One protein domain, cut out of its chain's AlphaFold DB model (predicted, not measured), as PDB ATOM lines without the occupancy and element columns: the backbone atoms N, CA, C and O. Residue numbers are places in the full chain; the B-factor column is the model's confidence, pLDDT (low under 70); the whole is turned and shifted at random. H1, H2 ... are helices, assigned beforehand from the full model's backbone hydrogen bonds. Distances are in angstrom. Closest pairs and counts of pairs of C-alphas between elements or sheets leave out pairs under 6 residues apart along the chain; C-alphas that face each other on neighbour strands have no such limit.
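What this domain is: This is residues 2 to 101 of the 378 residues of an uncharacterized protein of Smittium angustum (UniProt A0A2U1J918). A long arm, H1 and then H2 end to end, leads into a loose body in which H3 and H5 run opposite ways, overlapping only near the start of H3, while H4 crosses the later part of H3. Residues 2 to 25 stick out, and short H6 turns off the end of H5. The printed part has 100 residues with six named helices, H1 to H6 in order, and no named strand; the class is all helix. It is extended, with a radius of gyration of the C-alphas of 19.8 A and spans of 64 by 35 by 20 A.

Where its parts are: H1, residues 2 to 19, begins at C-alpha 2 (32.685, 33.313, -46.547) and is 25.8 A long. H2 is residues 22 to 35, 19.7 A. H3, residues 38 to 57, is 29.4 A and begins at C-alpha 38 (-19.700, 40.906, -46.301). H4 is residues 65 to 78, H5 residues 81 to 95, and H6 residues 97 to 101, ending at C-alpha 101 (-0.067, 50.183, -41.027).

How they stand to each other: H1 and H2 meet only through their link. H2 is close to but not clearly touching H5, the closest C-alphas being Phe 34 and Ala 89, 7.7 A. H3 touches H4 with residues 46 to 54 alone, closest C-alphas Ser 50 and Ile 72, 5.8 A, only just about perpendicular at 71 degrees. H3 touches H5 with residues 39 to 46 alone, closest C-alphas Glu 39 and Leu 85, 6.3 A, at a shallow tilt of 8 degrees, opposite ways. H5 and H6 only just touch, only at the corner, with 3 pairs of C-alphas within 8 A, the closest Leu 93 and Phe 99, 6.2 A. Every O i to N i+4 pair is within hydrogen-bond range in H1, H2, H4, H5 and H6, and 14 of 16 in H3.

The domain as a whole: The C-alphas farthest apart, Glu 2 and Lys 56, are 64.7 A apart. The printed part has no cut and no long link. The mean pLDDT of the printed part is 70.4, and 31 residues are under 70, among them residues 2 to 27.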
ATOM      1  N   GLU A   2      33.744  32.297 -46.711       35.28
ATOM      2  CA  GLU A   2      32.685  33.313 -46.547       35.28
ATOM      3  C   GLU A   2      31.273  32.815 -46.929       35.28
ATOM      4  O   GLU A   2      30.317  33.095 -46.213       35.28
ATOM      5  N   ASP A   3      31.131  31.986 -47.969       36.31
ATOM      6  CA  ASP A   3      29.805  31.527 -48.439       36.31
ATOM      7  C   ASP A   3      29.115  30.517 -47.511       36.31
ATOM      8  O   ASP A   3      27.889  30.497 -47.391       36.31
ATOM      9  N   ALA A   4      29.899  29.701 -46.798       37.84
ATOM     10  CA  ALA A   4      29.373  28.806 -45.768       37.84
ATOM     11  C   ALA A   4      28.786  29.603 -44.589       37.84
ATOM     12  O   ALA A   4      27.759  29.221 -44.035       37.84
ATOM     13  N   ASN A   5      29.397  30.749 -44.278       43.19
ATOM     14  CA  ASN A   5      28.975  31.648 -43.209       43.19
ATOM     15  C   ASN A   5      27.674  32.385 -43.584       43.19
ATOM     16  O   ASN A   5      26.763  32.505 -42.770       43.19
ATOM     17  N   ASN A   6      27.528  32.795 -44.850       39.72
ATOM     18  CA  ASN A   6      26.317  33.460 -45.350       39.72
ATOM     19  C   ASN A   6      25.083  32.545 -45.340       39.72
ATOM     20  O   ASN A   6      24.000  32.971 -44.942       39.72
ATOM     21  N   ASN A   7      25.239  31.276 -45.726       45.41
ATOM     22  CA  ASN A   7      24.139  30.306 -45.693       45.41
ATOM     23  C   ASN A   7      23.695  29.976 -44.260       45.41
ATOM     24  O   ASN A   7      22.502  29.799 -43.999       45.41
ATOM     25  N   GLU A   8      24.637  29.942 -43.318       47.12
ATOM     26  CA  GLU A   8      24.337  29.775 -41.898       47.12
ATOM     27  C   GLU A   8      23.586  30.997 -41.339       47.12
ATOM     28  O   GLU A   8      22.581  30.835 -40.644       47.12
ATOM     29  N   ILE A   9      23.978  32.213 -41.736       47.28
ATOM     30  CA  ILE A   9      23.291  33.465 -41.383       47.28
ATOM     31  C   ILE A   9      21.857  33.497 -41.939       47.28
ATOM     32  O   ILE A   9      20.922  33.779 -41.191       47.28
ATOM     33  N   ILE A  10      21.644  33.150 -43.213       49.16
ATOM     34  CA  ILE A  10      20.304  33.125 -43.836       49.16
ATOM     35  C   ILE A  10      19.388  32.095 -43.156       49.16
ATOM     36  O   ILE A  10      18.208  32.364 -42.907       49.16
ATOM     37  N   SER A  11      19.926  30.920 -42.820       49.00
ATOM     38  CA  SER A  11      19.194  29.872 -42.103       49.00
ATOM     39  C   SER A  11      18.789  30.314 -40.690       49.00
ATOM     40  O   SER A  11      17.646  30.099 -40.264       49.00
ATOM     41  N   LEU A  12      19.689  31.002 -39.978       51.19
ATOM     42  CA  LEU A  12      19.420  31.582 -38.662       51.19
ATOM     43  C   LEU A  12      18.354  32.682 -38.735       51.19
ATOM     44  O   LEU A  12      17.397  32.634 -37.966       51.19
ATOM     45  N   LEU A  13      18.451  33.599 -39.704       49.69
ATOM     46  CA  LEU A  13      17.449  34.646 -39.940       49.69
ATOM     47  C   LEU A  13      16.067  34.051 -40.236       49.69
ATOM     48  O   LEU A  13      15.075  34.449 -39.634       49.69
ATOM     49  N   THR A  14      15.995  33.044 -41.109       53.09
ATOM     50  CA  THR A  14      14.736  32.367 -41.461       53.09
ATOM     51  C   THR A  14      14.112  31.664 -40.255       53.09
ATOM     52  O   THR A  14      12.894  31.692 -40.065       53.09
ATOM     53  N   THR A  15      14.937  31.022 -39.427       53.75
ATOM     54  CA  THR A  15      14.485  30.344 -38.204       53.75
ATOM     55  C   THR A  15      13.947  31.345 -37.189       53.75
ATOM     56  O   THR A  15      12.922  31.089 -36.556       53.75
ATOM     57  N   GLU A  16      14.593  32.500 -37.066       52.59
ATOM     58  CA  GLU A  16      14.216  33.506 -36.084       52.59
ATOM     59  C   GLU A  16      12.989  34.324 -36.523       52.59
ATOM     60  O   GLU A  16      12.123  34.608 -35.697       52.59
ATOM     61  N   ILE A  17      12.808  34.551 -37.832       52.38
ATOM     62  CA  ILE A  17      11.547  35.043 -38.423       52.38
ATOM     63  C   ILE A  17      10.389  34.073 -38.145       52.38
ATOM     64  O   ILE A  17       9.288  34.491 -37.801       52.38
ATOM     65  N   LYS A  18      10.615  32.760 -38.262       56.50
ATOM     66  CA  LYS A  18       9.585  31.761 -37.927       56.50
ATOM     67  C   LYS A  18       9.275  31.725 -36.428       56.50
ATOM     68  O   LYS A  18       8.136  31.473 -36.051       56.50
ATOM     69  N   ARG A  19      10.267  31.975 -35.568       54.16
ATOM     70  CA  ARG A  19      10.104  31.998 -34.105       54.16
ATOM     71  C   ARG A  19       9.434  33.258 -33.575       54.16
ATOM     72  O   ARG A  19       8.828  33.177 -32.510       54.16
ATOM     73  N   CYS A  20       9.516  34.389 -34.278       60.81
ATOM     74  CA  CYS A  20       8.895  35.628 -33.809       60.81
ATOM     75  C   CYS A  20       7.357  35.575 -33.841       60.81
ATOM     76  O   CYS A  20       6.714  36.353 -33.144       60.81
ATOM     77  N   GLY A  21       6.750  34.647 -34.595       60.88
ATOM     78  CA  GLY A  21       5.297  34.411 -34.596       60.88
ATOM     79  C   GLY A  21       4.459  35.565 -35.164       60.88
ATOM     80  O   GLY A  21       3.234  35.464 -35.231       60.88
ATOM     81  N   ASP A  22       5.096  36.649 -35.612       64.31
ATOM     82  CA  ASP A  22       4.424  37.849 -36.113       64.31
ATOM     83  C   ASP A  22       3.648  37.580 -37.406       64.31
ATOM     84  O   ASP A  22       2.575  38.146 -37.601       64.31
ATOM     85  N   PHE A  23       4.132  36.667 -38.254       63.50
ATOM     86  CA  PHE A  23       3.434  36.251 -39.473       63.50
ATOM     87  C   PHE A  23       2.214  35.366 -39.190       63.50
ATOM     88  O   PHE A  23       1.192  35.513 -39.856       63.50
ATOM     89  N   ASP A  24       2.274  34.501 -38.174       64.19
ATOM     90  CA  ASP A  24       1.104  33.738 -37.725       64.19
ATOM     91  C   ASP A  24       0.074  34.659 -37.057       64.19
ATOM     92  O   ASP A  24      -1.129  34.529 -37.288       64.19
ATOM     93  N   SER A  25       0.535  35.648 -36.282       67.88
ATOM     94  CA  SER A  25      -0.320  36.708 -35.741       67.88
ATOM     95  C   SER A  25      -0.991  37.510 -36.854       67.88
ATOM     96  O   SER A  25      -2.196  37.731 -36.779       67.88
ATOM     97  N   LEU A  26      -0.239  37.912 -37.881       66.94
ATOM     98  CA  LEU A  26      -0.755  38.653 -39.031       66.94
ATOM     99  C   LEU A  26      -1.775  37.818 -39.811       66.94
ATOM    100  O   LEU A  26      -2.846  38.309 -40.151       66.94
ATOM    101  N   ARG A  27      -1.485  36.532 -40.038       67.31
ATOM    102  CA  ARG A  27      -2.422  35.590 -40.661       67.31
ATOM    103  C   ARG A  27      -3.729  35.502 -39.875       67.31
ATOM    104  O   ARG A  27      -4.801  35.573 -40.471       67.31
ATOM    105  N   ASN A  28      -3.655  35.360 -38.555       72.38
ATOM    106  CA  ASN A  28      -4.842  35.290 -37.703       72.38
ATOM    107  C   ASN A  28      -5.623  36.613 -37.686       72.38
ATOM    108  O   ASN A  28      -6.850  36.594 -37.688       72.38
ATOM    109  N   GLU A  29      -4.941  37.760 -37.717       72.44
ATOM    110  CA  GLU A  29      -5.585  39.075 -37.847       72.44
ATOM    111  C   GLU A  29      -6.293  39.237 -39.197       72.44
ATOM    112  O   GLU A  29      -7.446  39.662 -39.221       72.44
ATOM    113  N   VAL A  30      -5.672  38.816 -40.305       69.00
ATOM    114  CA  VAL A  30      -6.305  38.802 -41.637       69.00
ATOM    115  C   VAL A  30      -7.548  37.915 -41.652       69.00
ATOM    116  O   VAL A  30      -8.582  38.324 -42.175       69.00
ATOM    117  N   LEU A  31      -7.479  36.726 -41.047       70.44
ATOM    118  CA  LEU A  31      -8.630  35.825 -40.942       70.44
ATOM    119  C   LEU A  31      -9.764  36.447 -40.120       70.44
ATOM    120  O   LEU A  31     -10.919  36.417 -40.540       70.44
ATOM    121  N   ASN A  32      -9.443  37.070 -38.984       77.69
ATOM    122  CA  ASN A  32     -10.431  37.762 -38.155       77.69
ATOM    123  C   ASN A  32     -11.083  38.935 -38.896       77.69
ATOM    124  O   ASN A  32     -12.296  39.109 -38.801       77.69
ATOM    125  N   LEU A  33     -10.307  39.710 -39.660       73.69
ATOM    126  CA  LEU A  33     -10.836  40.780 -40.506       73.69
ATOM    127  C   LEU A  33     -11.779  40.215 -41.564       73.69
ATOM    128  O   LEU A  33     -12.924  40.656 -41.646       73.69
ATOM    129  N   PHE A  34     -11.344  39.187 -42.294       70.56
ATOM    130  CA  PHE A  34     -12.173  38.524 -43.295       70.56
ATOM    131  C   PHE A  34     -13.498  38.031 -42.700       70.56
ATOM    132  O   PHE A  34     -14.551  38.244 -43.295       70.56
ATOM    133  N   HIS A  35     -13.492  37.466 -41.488       75.44
ATOM    134  CA  HIS A  35     -14.716  37.010 -40.824       75.44
ATOM    135  C   HIS A  35     -15.758  38.113 -40.587       75.44
ATOM    136  O   HIS A  35     -16.952  37.808 -40.524       75.44
ATOM    137  N   THR A  36     -15.335  39.375 -40.490       77.62
ATOM    138  CA  THR A  36     -16.230  40.532 -40.313       77.62
ATOM    139  C   THR A  36     -16.763  41.116 -41.620       77.62
ATOM    140  O   THR A  36     -17.620  41.997 -41.590       77.62
ATOM    141  N   TRP A  37     -16.269  40.654 -42.768       81.94
ATOM    142  CA  TRP A  37     -16.611  41.220 -44.065       81.94
ATOM    143  C   TRP A  37     -17.871  40.604 -44.675       81.94
ATOM    144  O   TRP A  37     -18.209  39.443 -44.438       81.94
ATOM    145  N   GLU A  38     -18.547  41.379 -45.524       81.31
ATOM    146  CA  GLU A  38     -19.700  40.906 -46.301       81.31
ATOM    147  C   GLU A  38     -19.314  39.756 -47.245       81.31
ATOM    148  O   GLU A  38     -20.097  38.829 -47.447       81.31
ATOM    149  N   GLU A  39     -18.073  39.747 -47.732       78.56
ATOM    150  CA  GLU A  39     -17.488  38.695 -48.564       78.56
ATOM    151  C   GLU A  39     -17.446  37.341 -47.844       78.56
ATOM    152  O   GLU A  39     -17.642  36.305 -48.471       78.56
ATOM    153  N   ASN A  40     -17.266  37.310 -46.519       78.00
ATOM    154  CA  ASN A  40     -17.355  36.063 -45.757       78.00
ATOM    155  C   ASN A  40     -18.805  35.553 -45.685       78.00
ATOM    156  O   ASN A  40     -19.052  34.348 -45.747       78.00
ATOM    157  N   ALA A  41     -19.795  36.444 -45.603       79.75
ATOM    158  CA  ALA A  41     -21.198  36.043 -45.694       79.75
ATOM    159  C   ALA A  41     -21.552  35.531 -47.105       79.75
ATOM    160  O   ALA A  41     -22.256  34.527 -47.237       79.75
ATOM    161  N   GLU A  42     -21.025  36.176 -48.151       78.88
ATOM    162  CA  GLU A  42     -21.152  35.755 -49.551       78.88
ATOM    163  C   GLU A  42     -20.493  34.386 -49.794       78.88
ATOM    164  O   GLU A  42     -21.117  33.496 -50.375       78.88
ATOM    165  N   PHE A  43     -19.290  34.171 -49.254       78.38
ATOM    166  CA  PHE A  43     -18.590  32.887 -49.274       78.38
ATOM    167  C   PHE A  43     -19.419  31.772 -48.631       78.38
ATOM    168  O   PHE A  43     -19.698  30.758 -49.271       78.38
ATOM    169  N   ASN A  44     -19.887  31.976 -47.396       80.62
ATOM    170  CA  ASN A  44     -20.678  30.974 -46.678       80.62
ATOM    171  C   ASN A  44     -21.978  30.627 -47.415       80.62
ATOM    172  O   ASN A  44     -22.376  29.464 -47.474       80.62
ATOM    173  N   LYS A  45     -22.636  31.622 -48.017       85.19
ATOM    174  CA  LYS A  45     -23.845  31.400 -48.817       85.19
ATOM    175  C   LYS A  45     -23.559  30.551 -50.055       85.19
ATOM    176  O   LYS A  45     -24.355  29.672 -50.383       85.19
ATOM    177  N   SER A  46     -22.437  30.798 -50.722       80.06
ATOM    178  CA  SER A  46     -22.021  30.036 -51.899       80.06
ATOM    179  C   SER A  46     -21.628  28.604 -51.542       80.06
ATOM    180  O   SER A  46     -22.085  27.684 -52.207       80.06
ATOM    181  N   VAL A  47     -20.909  28.392 -50.433       81.50
ATOM    182  CA  VAL A  47     -20.610  27.050 -49.898       81.50
ATOM    183  C   VAL A  47     -21.897  26.264 -49.635       81.50
ATOM    184  O   VAL A  47     -22.037  25.129 -50.088       81.50
ATOM    185  N   LEU A  48     -22.868  26.869 -48.944       85.88
ATOM    186  CA  LEU A  48     -24.153  26.223 -48.657       85.88
ATOM    187  C   LEU A  48     -24.916  25.870 -49.938       85.88
ATOM    188  O   LEU A  48     -25.472  24.779 -50.044       85.88
ATOM    189  N   LYS A  49     -24.899  26.767 -50.929       86.06
ATOM    190  CA  LYS A  49     -25.499  26.518 -52.241       86.06
ATOM    191  C   LYS A  49     -24.828  25.335 -52.949       86.06
ATOM    192  O   LYS A  49     -25.539  24.466 -53.445       86.06
ATOM    193  N   SER A  50     -23.496  25.262 -52.951       82.50
ATOM    194  CA  SER A  50     -22.748  24.146 -53.545       82.50
ATOM    195  C   SER A  50     -23.047  22.820 -52.843       82.50
ATOM    196  O   SER A  50     -23.239  21.806 -53.508       82.50
ATOM    197  N   ILE A  51     -23.186  22.817 -51.512       82.12
ATOM    198  CA  ILE A  51     -23.619  21.633 -50.751       82.12
ATOM    199  C   ILE A  51     -25.030  21.195 -51.169       82.12
ATOM    200  O   ILE A  51     -25.273  20.007 -51.386       82.12
ATOM    201  N   ASP A  52     -25.967  22.134 -51.299       83.75
ATOM    202  CA  ASP A  52     -27.342  21.835 -51.710       83.75
ATOM    203  C   ASP A  52     -27.441  21.356 -53.164       83.75
ATOM    204  O   ASP A  52     -28.339  20.585 -53.506       83.75
ATOM    205  N   GLU A  53     -26.537  21.793 -54.036       82.69
ATOM    206  CA  GLU A  53     -26.427  21.293 -55.406       82.69
ATOM    207  C   GLU A  53     -25.815  19.892 -55.450       82.69
ATOM    208  O   GLU A  53     -26.379  19.018 -56.108       82.69
ATOM    209  N   LEU A  54     -24.760  19.642 -54.671       81.62
ATOM    210  CA  LEU A  54     -24.161  18.315 -54.521       81.62
ATOM    211  C   LEU A  54     -25.173  17.291 -53.998       81.62
ATOM    212  O   LEU A  54     -25.245  16.193 -54.537       81.62
ATOM    213  N   ARG A  55     -26.032  17.673 -53.041       81.88
ATOM    214  CA  ARG A  55     -27.136  16.836 -52.520       81.88
ATOM    215  C   ARG A  55     -28.138  16.371 -53.576       81.88
ATOM    216  O   ARG A  55     -28.855  15.401 -53.345       81.88
ATOM    217  N   LYS A  56     -28.253  17.083 -54.701       82.00
ATOM    218  CA  LYS A  56     -29.177  16.720 -55.791       82.00
ATOM    219  C   LYS A  56     -28.591  15.655 -56.708       82.00
ATOM    220  O   LYS A  56     -29.353  14.958 -57.374       82.00
ATOM    221  N   THR A  57     -27.268  15.563 -56.774       77.81
ATOM    222  CA  THR A  57     -26.551  14.647 -57.666       77.81
ATOM    223  C   THR A  57     -25.977  13.447 -56.924       77.81
ATOM    224  O   THR A  57     -25.888  12.367 -57.501       77.81
ATOM    225  N   GLU A  58     -25.608  13.616 -55.655       79.44
ATOM    226  CA  GLU A  58     -24.931  12.618 -54.830       79.44
ATOM    227  C   GLU A  58     -25.371  12.745 -53.358       79.44
ATOM    228  O   GLU A  58     -25.859  13.793 -52.946       79.44
ATOM    229  N   ASP A  59     -25.208  11.692 -52.546       77.69
ATOM    230  CA  ASP A  59     -25.450  11.777 -51.096       77.69
ATOM    231  C   ASP A  59     -24.173  12.261 -50.383       77.69
ATOM    232  O   ASP A  59     -23.227  11.479 -50.245       77.69
ATOM    233  N   PRO A  60     -24.103  13.509 -49.888       69.69
ATOM    234  CA  PRO A  60     -22.893  14.024 -49.252       69.69
ATOM    235  C   PRO A  60     -22.590  13.335 -47.921       69.69
ATOM    236  O   PRO A  60     -21.455  13.390 -47.463       69.69
ATOM    237  N   ASN A  61     -23.573  12.671 -47.297       74.19
ATOM    238  CA  ASN A  61     -23.344  11.924 -46.056       74.19
ATOM    239  C   ASN A  61     -22.606  10.603 -46.307       74.19
ATOM    240  O   ASN A  61     -22.162   9.958 -45.358       74.19
ATOM    241  N   SER A  62     -22.506  10.190 -47.574       76.44
ATOM    242  CA  SER A  62     -21.753   9.011 -47.996       76.44
ATOM    243  C   SER A  62     -20.293   9.321 -48.344       76.44
ATOM    244  O   SER A  62     -19.511   8.392 -48.537       76.44
ATOM    245  N   MET A  63     -19.923  10.605 -48.403       78.75
ATOM    246  CA  MET A  63     -18.569  11.066 -48.711       78.75
ATOM    247  C   MET A  63     -17.768  11.281 -47.431       78.75
ATOM    248  O   MET A  63     -18.311  11.692 -46.403       78.75
ATOM    249  N   ASP A  64     -16.460  11.044 -47.502       83.50
ATOM    250  CA  ASP A  64     -15.572  11.533 -46.455       83.50
ATOM    251  C   ASP A  64     -15.447  13.070 -46.518       83.50
ATOM    252  O   ASP A  64     -15.774  13.710 -47.522       83.50
ATOM    253  N   LEU A  65     -15.001  13.670 -45.409       73.56
ATOM    254  CA  LEU A  65     -14.904  15.124 -45.265       73.56
ATOM    255  C   LEU A  65     -14.039  15.757 -46.369       73.56
ATOM    256  O   LEU A  65     -14.391  16.808 -46.894       73.56
ATOM    257  N   LEU A  66     -12.942  15.097 -46.745       68.00
ATOM    258  CA  LEU A  66     -11.969  15.616 -47.704       68.00
ATOM    259  C   LEU A  66     -12.539  15.611 -49.131       68.00
ATOM    260  O   LEU A  66     -12.359  16.560 -49.889       68.00
ATOM    261  N   GLN A  67     -13.267  14.556 -49.495       75.12
ATOM    262  CA  GLN A  67     -13.981  14.465 -50.768       75.12
ATOM    263  C   GLN A  67     -15.068  15.532 -50.876       75.12
ATOM    264  O   GLN A  67     -15.218  16.154 -51.928       75.12
ATOM    265  N   LEU A  68     -15.807  15.760 -49.789       77.19
ATOM    266  CA  LEU A  68     -16.826  16.798 -49.736       77.19
ATOM    267  C   LEU A  68     -16.208  18.196 -49.891       77.19
ATOM    268  O   LEU A  68     -16.707  18.994 -50.684       77.19
ATOM    269  N   GLU A  69     -15.109  18.475 -49.184       76.81
ATOM    270  CA  GLU A  69     -14.354  19.729 -49.298       76.81
ATOM    271  C   GLU A  69     -13.868  19.968 -50.731       76.81
ATOM    272  O   GLU A  69     -14.131  21.033 -51.290       76.81
ATOM    273  N   ASN A  70     -13.253  18.966 -51.363       78.69
ATOM    274  CA  ASN A  70     -12.770  19.073 -52.742       78.69
ATOM    275  C   ASN A  70     -13.907  19.359 -53.731       78.69
ATOM    276  O   ASN A  70     -13.775  20.239 -54.575       78.69
ATOM    277  N   LYS A  71     -15.057  18.687 -53.598       79.75
ATOM    278  CA  LYS A  71     -16.208  18.927 -54.485       79.75
ATOM    279  C   LYS A  71     -16.830  20.308 -54.308       79.75
ATOM    280  O   LYS A  71     -17.299  20.901 -55.277       79.75
ATOM    281  N   ILE A  72     -16.852  20.825 -53.081       80.81
ATOM    282  CA  ILE A  72     -17.299  22.196 -52.818       80.81
ATOM    283  C   ILE A  72     -16.315  23.190 -53.440       80.81
ATOM    284  O   ILE A  72     -16.753  24.132 -54.094       80.81
ATOM    285  N   LEU A  73     -15.006  22.972 -53.281       76.69
ATOM    286  CA  LEU A  73     -13.973  23.818 -53.883       76.69
ATOM    287  C   LEU A  73     -14.078  23.836 -55.411       76.69
ATOM    288  O   LEU A  73     -14.153  24.915 -55.991       76.69
ATOM    289  N   GLU A  74     -14.199  22.670 -56.049       80.50
ATOM    290  CA  GLU A  74     -14.404  22.558 -57.498       80.50
ATOM    291  C   GLU A  74     -15.650  23.325 -57.965       80.50
ATOM    292  O   GLU A  74     -15.620  23.994 -58.997       80.50
ATOM    293  N   ALA A  75     -16.750  23.263 -57.207       81.56
ATOM    294  CA  ALA A  75     -17.969  24.000 -57.531       81.56
ATOM    295  C   ALA A  75     -17.775  25.523 -57.421       81.56
ATOM    296  O   ALA A  75     -18.207  26.267 -58.302       81.56
ATOM    297  N   LEU A  76     -17.098  25.988 -56.367       76.50
ATOM    298  CA  LEU A  76     -16.804  27.409 -56.161       76.50
ATOM    299  C   LEU A  76     -15.822  27.967 -57.200       76.50
ATOM    300  O   LEU A  76     -15.938  29.134 -57.581       76.50
ATOM    301  N   GLU A  77     -14.869  27.155 -57.660       78.81
ATOM    302  CA  GLU A  77     -13.940  27.512 -58.735       78.81
ATOM    303  C   GLU A  77     -14.635  27.540 -60.097       78.81
ATOM    304  O   GLU A  77     -14.496  28.511 -60.840       78.81
ATOM    305  N   LYS A  78     -15.441  26.520 -60.411       79.12
ATOM    306  CA  LYS A  78     -16.176  26.423 -61.680       79.12
ATOM    307  C   LYS A  78     -17.119  27.604 -61.908       79.12
ATOM    308  O   LYS A  78     -17.253  28.063 -63.041       79.12
ATOM    309  N   ASP A  79     -17.760  28.086 -60.848       74.06
ATOM    310  CA  ASP A  79     -18.686  29.217 -60.911       74.06
ATOM    311  C   ASP A  79     -17.976  30.584 -60.794       74.06
ATOM    312  O   ASP A  79     -18.642  31.619 -60.772       74.06
ATOM    313  N   GLY A  80     -16.637  30.615 -60.700       74.25
ATOM    314  CA  GLY A  80     -15.840  31.844 -60.578       74.25
ATOM    315  C   GLY A  80     -16.018  32.591 -59.250       74.25
ATOM    316  O   GLY A  80     -15.475  33.679 -59.064       74.25
ATOM    317  N   VAL A  81     -16.759  32.014 -58.299       74.69
ATOM    318  CA  VAL A  81     -17.072  32.619 -56.996       74.69
ATOM    319  C   VAL A  81     -15.799  32.852 -56.188       74.69
ATOM    320  O   VAL A  81     -15.648  33.877 -55.524       74.69
ATOM    321  N   TRP A  82     -14.864  31.903 -56.252       73.69
ATOM    322  CA  TRP A  82     -13.604  31.994 -55.522       73.69
ATOM    323  C   TRP A  82     -12.691  33.106 -56.047       73.69
ATOM    324  O   TRP A  82     -12.073  33.828 -55.261       73.69
ATOM    325  N   GLU A  83     -12.636  33.272 -57.368       71.94
ATOM    326  CA  GLU A  83     -11.862  34.327 -58.020       71.94
ATOM    327  C   GLU A  83     -12.406  35.718 -57.661       71.94
ATOM    328  O   GLU A  83     -11.640  36.600 -57.264       71.94
ATOM    329  N   ASP A  84     -13.731  35.890 -57.703       75.62
ATOM    330  CA  ASP A  84     -14.400  37.151 -57.368       75.62
ATOM    331  C   ASP A  84     -14.209  37.538 -55.890       75.62
ATOM    332  O   ASP A  84     -13.805  38.661 -55.576       75.62
ATOM    333  N   LEU A  85     -14.396  36.587 -54.967       73.56
ATOM    334  CA  LEU A  85     -14.164  36.812 -53.535       73.56
ATOM    335  C   LEU A  85     -12.710  37.179 -53.235       73.56
ATOM    336  O   LEU A  85     -12.454  38.095 -52.451       73.56
ATOM    337  N   ARG A  86     -11.750  36.494 -53.870       71.38
ATOM    338  CA  ARG A  86     -10.322  36.787 -53.712       71.38
ATOM    339  C   ARG A  86      -9.981  38.179 -54.238       71.38
ATOM    340  O   ARG A  86      -9.249  38.910 -53.578       71.38
ATOM    341  N   SER A  87     -10.529  38.554 -55.391       71.56
ATOM    342  CA  SER A  87     -10.344  39.881 -55.980       71.56
ATOM    343  C   SER A  87     -10.876  40.989 -55.061       71.56
ATOM    344  O   SER A  87     -10.136  41.913 -54.715       71.56
ATOM    345  N   LYS A  88     -12.116  40.851 -54.568       76.00
ATOM    346  CA  LYS A  88     -12.747  41.802 -53.632       76.00
ATOM    347  C   LYS A  88     -11.979  41.923 -52.314       76.00
ATOM    348  O   LYS A  88     -11.726  43.032 -51.845       76.00
ATOM    349  N   ALA A  89     -11.571  40.792 -51.737       71.19
ATOM    350  CA  ALA A  89     -10.782  40.754 -50.508       71.19
ATOM    351  C   ALA A  89      -9.417  41.439 -50.683       71.19
ATOM    352  O   ALA A  89      -9.031  42.257 -49.851       71.19
ATOM    353  N   ASN A  90      -8.714  41.160 -51.785       68.50
ATOM    354  CA  ASN A  90      -7.427  41.786 -52.089       68.50
ATOM    355  C   ASN A  90      -7.554  43.299 -52.283       68.50
ATOM    356  O   ASN A  90      -6.729  44.046 -51.758       68.50
ATOM    357  N   LEU A  91      -8.592  43.755 -52.990       74.38
ATOM    358  CA  LEU A  91      -8.857  45.180 -53.164       74.38
ATOM    359  C   LEU A  91      -9.097  45.862 -51.808       74.38
ATOM    360  O   LEU A  91      -8.448  46.859 -51.507       74.38
ATOM    361  N   LYS A  92      -9.939  45.276 -50.945       74.06
ATOM    362  CA  LYS A  92     -10.199  45.798 -49.592       74.06
ATOM    363  C   LYS A  92      -8.948  45.850 -48.716       74.06
ATOM    364  O   LYS A  92      -8.770  46.820 -47.984       74.06
ATOM    365  N   LEU A  93      -8.084  44.836 -48.780       72.62
ATOM    366  CA  LEU A  93      -6.807  44.847 -48.056       72.62
ATOM    367  C   LEU A  93      -5.886  45.951 -48.572       72.62
ATOM    368  O   LEU A  93      -5.308  46.678 -47.771       72.62
ATOM    369  N   HIS A  94      -5.779  46.106 -49.892       70.62
ATOM    370  CA  HIS A  94      -4.910  47.105 -50.509       70.62
ATOM    371  C   HIS A  94      -5.393  48.542 -50.245       70.62
ATOM    372  O   HIS A  94      -4.584  49.459 -50.101       70.62
ATOM    373  N   GLU A  95      -6.704  48.758 -50.180       76.31
ATOM    374  CA  GLU A  95      -7.298  50.065 -49.874       76.31
ATOM    375  C   GLU A  95      -7.331  50.364 -48.365       76.31
ATOM    376  O   GLU A  95      -7.511  51.515 -47.958       76.31
ATOM    377  N   SER A  96      -7.127  49.350 -47.518       75.75
ATOM    378  CA  SER A  96      -7.131  49.500 -46.066       75.75
ATOM    379  C   SER A  96      -5.799  50.049 -45.558       75.75
ATOM    380  O   SER A  96      -4.786  49.350 -45.447       75.75
ATOM    381  N   LYS A  97      -5.824  51.327 -45.175       76.00
ATOM    382  CA  LYS A  97      -4.703  51.975 -44.489       76.00
ATOM    383  C   LYS A  97      -4.357  51.271 -43.174       76.00
ATOM    384  O   LYS A  97      -3.185  51.026 -42.922       76.00
ATOM    385  N   ASP A  98      -5.364  50.869 -42.401       73.69
ATOM    386  CA  ASP A  98      -5.168  50.152 -41.134       73.69
ATOM    387  C   ASP A  98      -4.462  48.805 -41.348       73.69
ATOM    388  O   ASP A  98      -3.646  48.388 -40.527       73.69
ATOM    389  N   PHE A  99      -4.741  48.130 -42.468       71.19
ATOM    390  CA  PHE A  99      -4.058  46.892 -42.830       71.19
ATOM    391  C   PHE A  99      -2.603  47.137 -43.243       71.19
ATOM    392  O   PHE A  99      -1.719  46.400 -42.817       71.19
ATOM    393  N   THR A 100      -2.340  48.190 -44.020       68.75
ATOM    394  CA  THR A 100      -0.968  48.569 -44.403       68.75
ATOM    395  C   THR A 100      -0.144  48.945 -43.170       68.75
ATOM    396  O   THR A 100       0.938  48.399 -42.966       68.75
ATOM    397  N   ASP A 101      -0.701  49.776 -42.284       72.31
ATOM    398  CA  ASP A 101      -0.067  50.183 -41.027       72.31
ATOM    399  C   ASP A 101       0.201  48.965 -40.111       72.31
ATOM    400  O   ASP A 101       1.236  48.893 -39.438       72.31
TER     401      ASP A 101